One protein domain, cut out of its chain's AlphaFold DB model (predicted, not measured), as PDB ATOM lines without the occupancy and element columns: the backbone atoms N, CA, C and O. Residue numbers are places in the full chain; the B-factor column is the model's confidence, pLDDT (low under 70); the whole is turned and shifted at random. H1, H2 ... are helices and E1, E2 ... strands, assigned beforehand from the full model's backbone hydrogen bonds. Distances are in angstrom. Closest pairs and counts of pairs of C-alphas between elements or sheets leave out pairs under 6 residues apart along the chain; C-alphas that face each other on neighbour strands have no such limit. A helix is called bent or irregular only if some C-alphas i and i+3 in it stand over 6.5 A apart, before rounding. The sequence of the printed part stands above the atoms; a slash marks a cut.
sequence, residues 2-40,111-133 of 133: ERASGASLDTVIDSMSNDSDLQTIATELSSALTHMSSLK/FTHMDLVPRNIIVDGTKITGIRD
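What this domain is: This is residues 2 to 40 and 111 to 133 of the 133 residues of an uncharacterized protein of Dendrothele bispora (strain CBS 962.96) (UniProt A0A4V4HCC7). One long helix, H2, makes the longest axis; a small hairpin of strands, E1 and E2, packs through E2 on its residues 21 to 32, and the short helix H1 packs by E1. The printed part has 62 residues, with two named helices and two named strands in the order H1, H2, E1, E2 along the chain; the class is mixed, helices and strands, and the sheet of E1 and E2 is antiparallel. The whole is compact, with a radius of gyration of the C-alphas of 11.7 A, but elongated, spanning 38 by 24 by 18 A.

Where its parts are: H1, residues 9 to 15, starts at C-alpha 9 (-25.960, 9.120, 51.229) and is irregular: C-alphas 11 and 14 are 7.5 A apart. H2, residues 19 to 38, is 28.3 A long. E1, residues 121 to 124, and E2, residues 127 to 131, measure 10.3 A and 11.7 A; E2 ends at C-alpha 131 (-19.210, 10.711, 43.732).

How they stand to each other: Residues 7 to 8 pair antiparallel with residues 122 to 123 of E1. The closest C-alphas of H1 and E1, Leu 9 and Ile 121, are 5.6 A apart; those of H2 and E2, Ile 25 and Lys 127, 6.5 A. H1 and H2 are close but not clearly touching. In the hairpin E1 and E2, N 122 and O 130 are within hydrogen-bond range at 2.8 A. In H2 every O i to N i+4 pair is within range; in H1, 1 of 3, and 2 of 4 O i to N i+3 pairs.

The domain as a whole: Residues 41 to 110 are not printed; C-alphas 40 and 111 are 7.8 A apart across the cut. No printed residue is under 70 in pLDDT.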
ATOM      1  N   GLU A   2     -15.655  21.919  41.682       80.50
ATOM      2  CA  GLU A   2     -16.912  22.483  42.180       80.50
ATOM      3  C   GLU A   2     -17.507  21.573  43.261       80.50
ATOM      4  O   GLU A   2     -17.285  20.362  43.264       80.50
ATOM      5  N   ARG A   3     -18.218  22.164  44.222       84.50
ATOM      6  CA  ARG A   3     -18.822  21.429  45.336       84.50
ATOM      7  C   ARG A   3     -20.137  20.803  44.871       84.50
ATOM      8  O   ARG A   3     -21.032  21.534  44.460       84.50
ATOM      9  N   ALA A   4     -20.264  19.482  44.987       88.62
ATOM     10  CA  ALA A   4     -21.540  18.801  44.775       88.62
ATOM     11  C   ALA A   4     -22.584  19.297  45.793       88.62
ATOM     12  O   ALA A   4     -22.272  19.474  46.976       88.62
ATOM     13  N   SER A   5     -23.807  19.557  45.330       92.12
ATOM     14  CA  SER A   5     -24.926  19.969  46.181       92.12
ATOM     15  C   SER A   5     -25.527  18.772  46.916       92.12
ATOM     16  O   SER A   5     -25.587  17.679  46.360       92.12
ATOM     17  N   GLY A   6     -26.003  18.980  48.143       94.56
ATOM     18  CA  GLY A   6     -26.687  17.948  48.926       94.56
ATOM     19  C   GLY A   6     -25.849  17.355  50.061       94.56
ATOM     20  O   GLY A   6     -24.932  18.000  50.581       94.56
ATOM     21  N   ALA A   7     -26.210  16.141  50.474       95.12
ATOM     22  CA  ALA A   7     -25.644  15.433  51.616       95.12
ATOM     23  C   ALA A   7     -25.078  14.069  51.205       95.12
ATOM     24  O   ALA A   7     -25.368  13.544  50.135       95.12
ATOM     25  N   SER A   8     -24.242  13.500  52.065       95.81
ATOM     26  CA  SER A   8     -23.694  12.162  51.869       95.81
ATOM     27  C   SER A   8     -24.784  11.108  52.077       95.81
ATOM     28  O   SER A   8     -25.569  11.237  53.019       95.81
ATOM     29  N   LEU A   9     -24.853  10.082  51.226       95.81
ATOM     30  CA  LEU A   9     -25.960   9.120  51.229       95.81
ATOM     31  C   LEU A   9     -26.114   8.420  52.586       95.81
ATOM     32  O   LEU A   9     -27.230   8.294  53.075       95.81
ATOM     33  N   ASP A  10     -25.011   8.045  53.237       96.25
ATOM     34  CA  ASP A  10     -25.020   7.443  54.582       96.25
ATOM     35  C   ASP A  10     -25.737   8.288  55.645       96.25
ATOM     36  O   ASP A  10     -26.284   7.740  56.593       96.25
ATOM     37  N   THR A  11     -25.764   9.613  55.489       96.06
ATOM     38  CA  THR A  11     -26.398  10.520  56.461       96.06
ATOM     39  C   THR A  11     -27.903  10.680  56.270       96.06
ATOM     40  O   THR A  11     -28.580  11.161  57.177       96.06
ATOM     41  N   VAL A  12     -28.430  10.312  55.101       94.31
ATOM     42  CA  VAL A  12     -29.837  10.542  54.736       94.31
ATOM     43  C   VAL A  12     -30.593   9.261  54.401       94.31
ATOM     44  O   VAL A  12     -31.823   9.279  54.417       94.31
ATOM     45  N   ILE A  13     -29.891   8.153  54.142       92.50
ATOM     46  CA  ILE A  13     -30.480   6.888  53.687       92.50
ATOM     47  C   ILE A  13     -31.550   6.351  54.646       92.50
ATOM     48  O   ILE A  13     -32.614   5.951  54.191       92.50
ATOM     49  N   ASP A  14     -31.335   6.451  55.959       90.94
ATOM     50  CA  ASP A  14     -32.290   5.965  56.968       90.94
ATOM     51  C   ASP A  14     -33.569   6.817  57.052       90.94
ATOM     52  O   ASP A  14     -34.586   6.378  57.587       90.94
ATOM     53  N   SER A  15     -33.534   8.048  56.530       89.19
ATOM     54  CA  SER A  15     -34.698   8.943  56.477       89.19
ATOM     55  C   SER A  15     -35.525   8.786  55.195       89.19
ATOM     56  O   SER A  15     -36.656   9.278  55.125       89.19
ATOM     57  N   MET A  16     -34.992   8.081  54.189       89.06
ATOM     58  CA  MET A  16     -35.686   7.791  52.935       89.06
ATOM     59  C   MET A  16     -36.767   6.748  53.209       89.06
ATOM     60  O   MET A  16     -36.525   5.548  53.247       89.06
ATOM     61  N   SER A  17     -37.975   7.239  53.476       73.44
ATOM     62  CA  SER A  17     -39.056   6.447  54.074       73.44
ATOM     63  C   SER A  17     -39.736   5.483  53.093       73.44
ATOM     64  O   SER A  17     -40.497   4.622  53.523       73.44
ATOM     65  N   ASN A  18     -39.478   5.623  51.788       82.38
ATOM     66  CA  ASN A  18     -40.138   4.853  50.742       82.38
ATOM     67  C   ASN A  18     -39.119   4.088  49.894       82.38
ATOM     68  O   ASN A  18     -38.168   4.671  49.372       82.38
ATOM     69  N   ASP A  19     -39.395   2.806  49.642       84.88
ATOM     70  CA  ASP A  19     -38.581   1.952  48.767       84.88
ATOM     71  C   ASP A  19     -38.375   2.556  47.366       84.88
ATOM     72  O   ASP A  19     -37.344   2.328  46.736       84.88
ATOM     73  N   SER A  20     -39.319   3.367  46.873       88.88
ATOM     74  CA  SER A  20     -39.215   4.056  45.578       88.88
ATOM     75  C   SER A  20     -38.009   4.991  45.477       88.88
ATOM     76  O   SER A  20     -37.410   5.115  44.406       88.88
ATOM     77  N   ASP A  21     -37.638   5.638  46.578       91.06
ATOM     78  CA  ASP A  21     -36.554   6.621  46.610       91.06
ATOM     79  C   ASP A  21     -35.204   5.907  46.531       91.06
ATOM     80  O   ASP A  21     -34.346   6.255  45.715       91.06
ATOM     81  N   LEU A  22     -35.065   4.818  47.291       91.19
ATOM     82  CA  LEU A  22     -33.897   3.941  47.246       91.19
ATOM     83  C   LEU A  22     -33.748   3.267  45.877       91.19
ATOM     84  O   LEU A  22     -32.637   3.181  45.357       91.19
ATOM     85  N   GLN A  23     -34.853   2.841  45.257       94.12
ATOM     86  CA  GLN A  23     -34.833   2.288  43.899       94.12
ATOM     87  C   GLN A  23     -34.399   3.321  42.855       94.12
ATOM     88  O   GLN A  23     -33.674   2.983  41.917       94.12
ATOM     89  N   THR A  24     -34.794   4.583  43.030       94.50
ATOM     90  CA  THR A  24     -34.366   5.678  42.151       94.50
ATOM     91  C   THR A  24     -32.852   5.869  42.236       94.50
ATOM     92  O   THR A  24     -32.168   5.816  41.214       94.50
ATOM     93  N   ILE A  25     -32.307   5.968  43.452       94.06
ATOM     94  CA  ILE A  25     -30.860   6.111  43.681       94.06
ATOM     95  C   ILE A  25     -30.094   4.894  43.149       94.06
ATOM     96  O   ILE A  25     -29.079   5.048  42.471       94.06
ATOM     97  N   ALA A  26     -30.584   3.678  43.405       94.06
ATOM     98  CA  ALA A  26     -29.966   2.453  42.904       94.06
ATOM     99  C   ALA A  26     -29.934   2.416  41.366       94.06
ATOM    100  O   ALA A  26     -28.938   1.996  40.773       94.06
ATOM    101  N   THR A  27     -30.997   2.895  40.718       96.50
ATOM    102  CA  THR A  27     -31.080   2.989  39.257       96.50
ATOM    103  C   THR A  27     -30.072   3.995  38.705       96.50
ATOM    104  O   THR A  27     -29.348   3.677  37.758       96.50
ATOM    105  N   GLU A  28     -29.967   5.182  39.309       95.69
ATOM    106  CA  GLU A  28     -28.971   6.182  38.909       95.69
ATOM    107  C   GLU A  28     -27.539   5.672  39.108       95.69
ATOM    108  O   GLU A  28     -26.709   5.788  38.202       95.69
ATOM    109  N   LEU A  29     -27.254   5.028  40.245       94.81
ATOM    110  CA  LEU A  29     -25.939   4.457  40.528       94.81
ATOM    111  C   LEU A  29     -25.578   3.354  39.525       94.81
ATOM    112  O   LEU A  29     -24.463   3.324  39.006       94.81
ATOM    113  N   SER A  30     -26.531   2.476  39.212       95.38
ATOM    114  CA  SER A  30     -26.368   1.430  38.200       95.38
ATOM    115  C   SER A  30     -26.080   2.020  36.817       95.38
ATOM    116  O   SER A  30     -25.186   1.548  36.109       95.38
ATOM    117  N   SER A  31     -26.773   3.101  36.446       95.62
ATOM    118  CA  SER A  31     -26.525   3.823  35.196       95.62
ATOM    119  C   SER A  31     -25.113   4.418  35.153       95.62
ATOM    120  O   SER A  31     -24.381   4.208  34.183       95.62
ATOM    121  N   ALA A  32     -24.681   5.077  36.233       92.81
ATOM    122  CA  ALA A  32     -23.339   5.646  36.347       92.81
ATOM    123  C   ALA A  32     -22.242   4.569  36.262       92.81
ATOM    124  O   ALA A  32     -21.265   4.733  35.529       92.81
ATOM    125  N   LEU A  33     -22.420   3.439  36.954       93.06
ATOM    126  CA  LEU A  33     -21.508   2.291  36.903       93.06
ATOM    127  C   LEU A  33     -21.460   1.651  35.514       93.06
ATOM    128  O   LEU A  33     -20.381   1.332  35.010       93.06
ATOM    129  N   THR A  34     -22.615   1.510  34.864       94.25
ATOM    130  CA  THR A  34     -22.706   1.007  33.489       94.25
ATOM    131  C   THR A  34     -21.937   1.922  32.545       94.25
ATOM    132  O   THR A  34     -21.109   1.448  31.766       94.25
ATOM    133  N   HIS A  35     -22.127   3.237  32.663       93.19
ATOM    134  CA  HIS A  35     -21.383   4.205  31.869       93.19
ATOM    135  C   HIS A  35     -19.872   4.103  32.121       93.19
ATOM    136  O   HIS A  35     -19.110   3.938  31.170       93.19
ATOM    137  N   MET A  36     -19.441   4.100  33.384       90.75
ATOM    138  CA  MET A  36     -18.031   3.991  33.768       90.75
ATOM    139  C   MET A  36     -17.380   2.711  33.227       90.75
ATOM    140  O   MET A  36     -16.288   2.761  32.666       90.75
ATOM    141  N   SER A  37     -18.073   1.573  33.319       89.62
ATOM    142  CA  SER A  37     -17.573   0.289  32.809       89.62
ATOM    143  C   SER A  37     -17.482   0.226  31.280       89.62
ATOM    144  O   SER A  37     -16.673  -0.538  30.749       89.62
ATOM    145  N   SER A  38     -18.281   1.034  30.570       90.62
ATOM    146  CA  SER A  38     -18.256   1.135  29.105       90.62
ATOM    147  C   SER A  38     -17.070   1.949  28.578       90.62
ATOM    148  O   SER A  38     -16.675   1.790  27.418       90.62
ATOM    149  N   LEU A  39     -16.483   2.805  29.423       89.12
ATOM    150  CA  LEU A  39     -15.311   3.595  29.070       89.12
ATOM    151  C   LEU A  39     -14.105   2.668  28.886       89.12
ATOM    152  O   LEU A  39     -13.807   1.819  29.725       89.12
ATOM    153  N   LYS A  40     -13.384   2.849  27.779       82.12
ATOM    154  CA  LYS A  40     -12.191   2.062  27.462       82.12
ATOM    155  C   LYS A  40     -10.938   2.867  27.745       82.12
ATOM    156  O   LYS A  40     -10.808   3.998  27.281       82.12
ATOM    157  N   PHE A 111     -12.999   0.916  34.212       89.19
ATOM    158  CA  PHE A 111     -12.868   1.974  35.200       89.19
ATOM    159  C   PHE A 111     -13.744   1.669  36.416       89.19
ATOM    160  O   PHE A 111     -14.879   1.211  36.286       89.19
ATOM    161  N   THR A 112     -13.187   1.916  37.597       88.31
ATOM    162  CA  THR A 112     -13.854   1.738  38.886       88.31
ATOM    163  C   THR A 112     -13.428   2.844  39.842       88.31
ATOM    164  O   THR A 112     -12.309   3.349  39.746       88.31
ATOM    165  N   HIS A 113     -14.311   3.197  40.775       88.38
ATOM    166  CA  HIS A 113     -14.023   4.136  41.861       88.38
ATOM    167  C   HIS A 113     -13.217   3.491  43.006       88.38
ATOM    168  O   HIS A 113     -12.598   4.191  43.796       88.38
ATOM    169  N   MET A 114     -13.202   2.153  43.097       85.00
ATOM    170  CA  MET A 114     -12.563   1.352  44.157       85.00
ATOM    171  C   MET A 114     -13.187   1.473  45.563       85.00
ATOM    172  O   MET A 114     -13.409   0.436  46.179       85.00
ATOM    173  N   ASP A 115     -13.530   2.672  46.043       90.19
ATOM    174  CA  ASP A 115     -14.209   2.888  47.339       90.19
ATOM    175  C   ASP A 115     -15.616   3.477  47.153       90.19
ATOM    176  O   ASP A 115     -15.928   4.592  47.574       90.19
ATOM    177  N   LEU A 116     -16.469   2.757  46.419       92.44
ATOM    178  CA  LEU A 116     -17.844   3.187  46.171       92.44
ATOM    179  C   LEU A 116     -18.760   2.746  47.317       92.44
ATOM    180  O   LEU A 116     -19.414   1.707  47.258       92.44
ATOM    181  N   VAL A 117     -18.785   3.557  48.365       94.06
ATOM    182  CA  VAL A 117     -19.580   3.350  49.579       94.06
ATOM    183  C   VAL A 117     -20.514   4.540  49.827       94.06
ATOM    184  O   VAL A 117     -20.242   5.629  49.322       94.06
ATOM    185  N   PRO A 118     -21.586   4.399  50.632       95.00
ATOM    186  CA  PRO A 118     -22.566   5.472  50.831       95.00
ATOM    187  C   PRO A 118     -21.972   6.826  51.259       95.00
ATOM    188  O   PRO A 118     -22.413   7.860  50.771       95.00
ATOM    189  N   ARG A 119     -20.904   6.840  52.073       96.19
ATOM    190  CA  ARG A 119     -20.207   8.077  52.493       96.19
ATOM    191  C   ARG A 119     -19.544   8.882  51.353       96.19
ATOM    192  O   ARG A 119     -19.187  10.059  51.514       96.19
ATOM    193  N   ASN A 120     -19.339   8.221  50.215       96.19
ATOM    194  CA  ASN A 120     -18.665   8.737  49.027       96.19
ATOM    195  C   ASN A 120     -19.658   9.124  47.919       96.19
ATOM    196  O   ASN A 120     -19.247   9.637  46.883       96.19
ATOM    197  N   ILE A 121     -20.963   8.939  48.146       96.00
ATOM    198  CA  ILE A 121     -22.037   9.295  47.214       96.00
ATOM    199  C   ILE A 121     -22.767  10.523  47.767       96.00
ATOM    200  O   ILE A 121     -23.238  10.502  48.901       96.00
ATOM    201  N   ILE A 122     -22.865  11.592  46.975       96.62
ATOM    202  CA  ILE A 122     -23.585  12.818  47.336       96.62
ATOM    203  C   ILE A 122     -24.941  12.829  46.637       96.62
ATOM    204  O   ILE A 122     -25.016  12.626  45.421       96.62
ATOM    205  N   VAL A 123     -25.996  13.075  47.410       95.94
ATOM    206  CA  VAL A 123     -27.384  13.101  46.944       95.94
ATOM    207  C   VAL A 123     -28.101  14.387  47.349       95.94
ATOM    208  O   VAL A 123     -27.873  14.936  48.428       95.94
ATOM    209  N   ASP A 124     -28.999  14.845  46.482       95.12
ATOM    210  CA  ASP A 124     -29.962  15.916  46.739       95.12
ATOM    211  C   ASP A 124     -31.372  15.357  46.497       95.12
ATOM    212  O   ASP A 124     -31.785  15.125  45.356       95.12
ATOM    213  N   GLY A 125     -32.066  15.014  47.585       92.31
ATOM    214  CA  GLY A 125     -33.243  14.147  47.526       92.31
ATOM    215  C   GLY A 125     -32.871  12.757  47.001       92.31
ATOM    216  O   GLY A 125     -32.051  12.064  47.598       92.31
ATOM    217  N   THR A 126     -33.462  12.358  45.875       92.50
ATOM    218  CA  THR A 126     -33.208  11.068  45.205       92.50
ATOM    219  C   THR A 126     -32.169  11.139  44.089       92.50
ATOM    220  O   THR A 126     -31.854  10.116  43.485       92.50
ATOM    221  N   LYS A 127     -31.637  12.331  43.804       95.12
ATOM    222  CA  LYS A 127     -30.701  12.556  42.704       95.12
ATOM    223  C   LYS A 127     -29.261  12.462  43.188       95.12
ATOM    224  O   LYS A 127     -28.881  13.185  44.107       95.12
ATOM    225  N   ILE A 128     -28.436  11.668  42.515       95.62
ATOM    226  CA  ILE A 128     -26.986  11.654  42.713       95.62
ATOM    227  C   ILE A 128     -26.385  12.901  42.058       95.62
ATOM    228  O   ILE A 128     -26.508  13.131  40.853       95.62
ATOM    229  N   THR A 129     -25.711  13.724  42.855       95.62
ATOM    230  CA  THR A 129     -25.079  14.977  42.406       95.62
ATOM    231  C   THR A 129     -23.562  14.868  42.319       95.62
ATOM    232  O   THR A 129     -22.922  15.700  41.675       95.62
ATOM    233  N   GLY A 130     -22.974  13.840  42.933       93.75
ATOM    234  CA  GLY A 130     -21.546  13.579  42.845       93.75
ATOM    235  C   GLY A 130     -21.129  12.265  43.491       93.75
ATOM    236  O   GLY A 130     -21.816  11.723  44.352       93.75
ATOM    237  N   ILE A 131     -19.959  11.784  43.078       93.62
ATOM    238  CA  ILE A 131     -19.210  10.711  43.732       93.62
ATOM    239  C   ILE A 131     -17.826  11.294  44.042       93.62
ATOM    240  O   ILE A 131     -17.263  11.998  43.198       93.62
ATOM    241  N   ARG A 132     -17.329  11.090  45.262       90.75
ATOM    242  CA  ARG A 132     -16.081  11.681  45.772       90.75
ATOM    243  C   ARG A 132     -15.187  10.628  46.420       90.75
ATOM    244  O   ARG A 132     -15.645   9.508  46.622       90.75
ATOM    245  N   ASP A 133     -14.038  11.118  46.898       79.19
ATOM    246  CA  ASP A 133     -12.867  10.380  47.414       79.19
ATOM    247  C   ASP A 133     -11.865  10.068  46.283       79.19
ATOM    248  O   ASP A 133     -10.862   9.362  46.518       79.19
TER     249      ASP A 133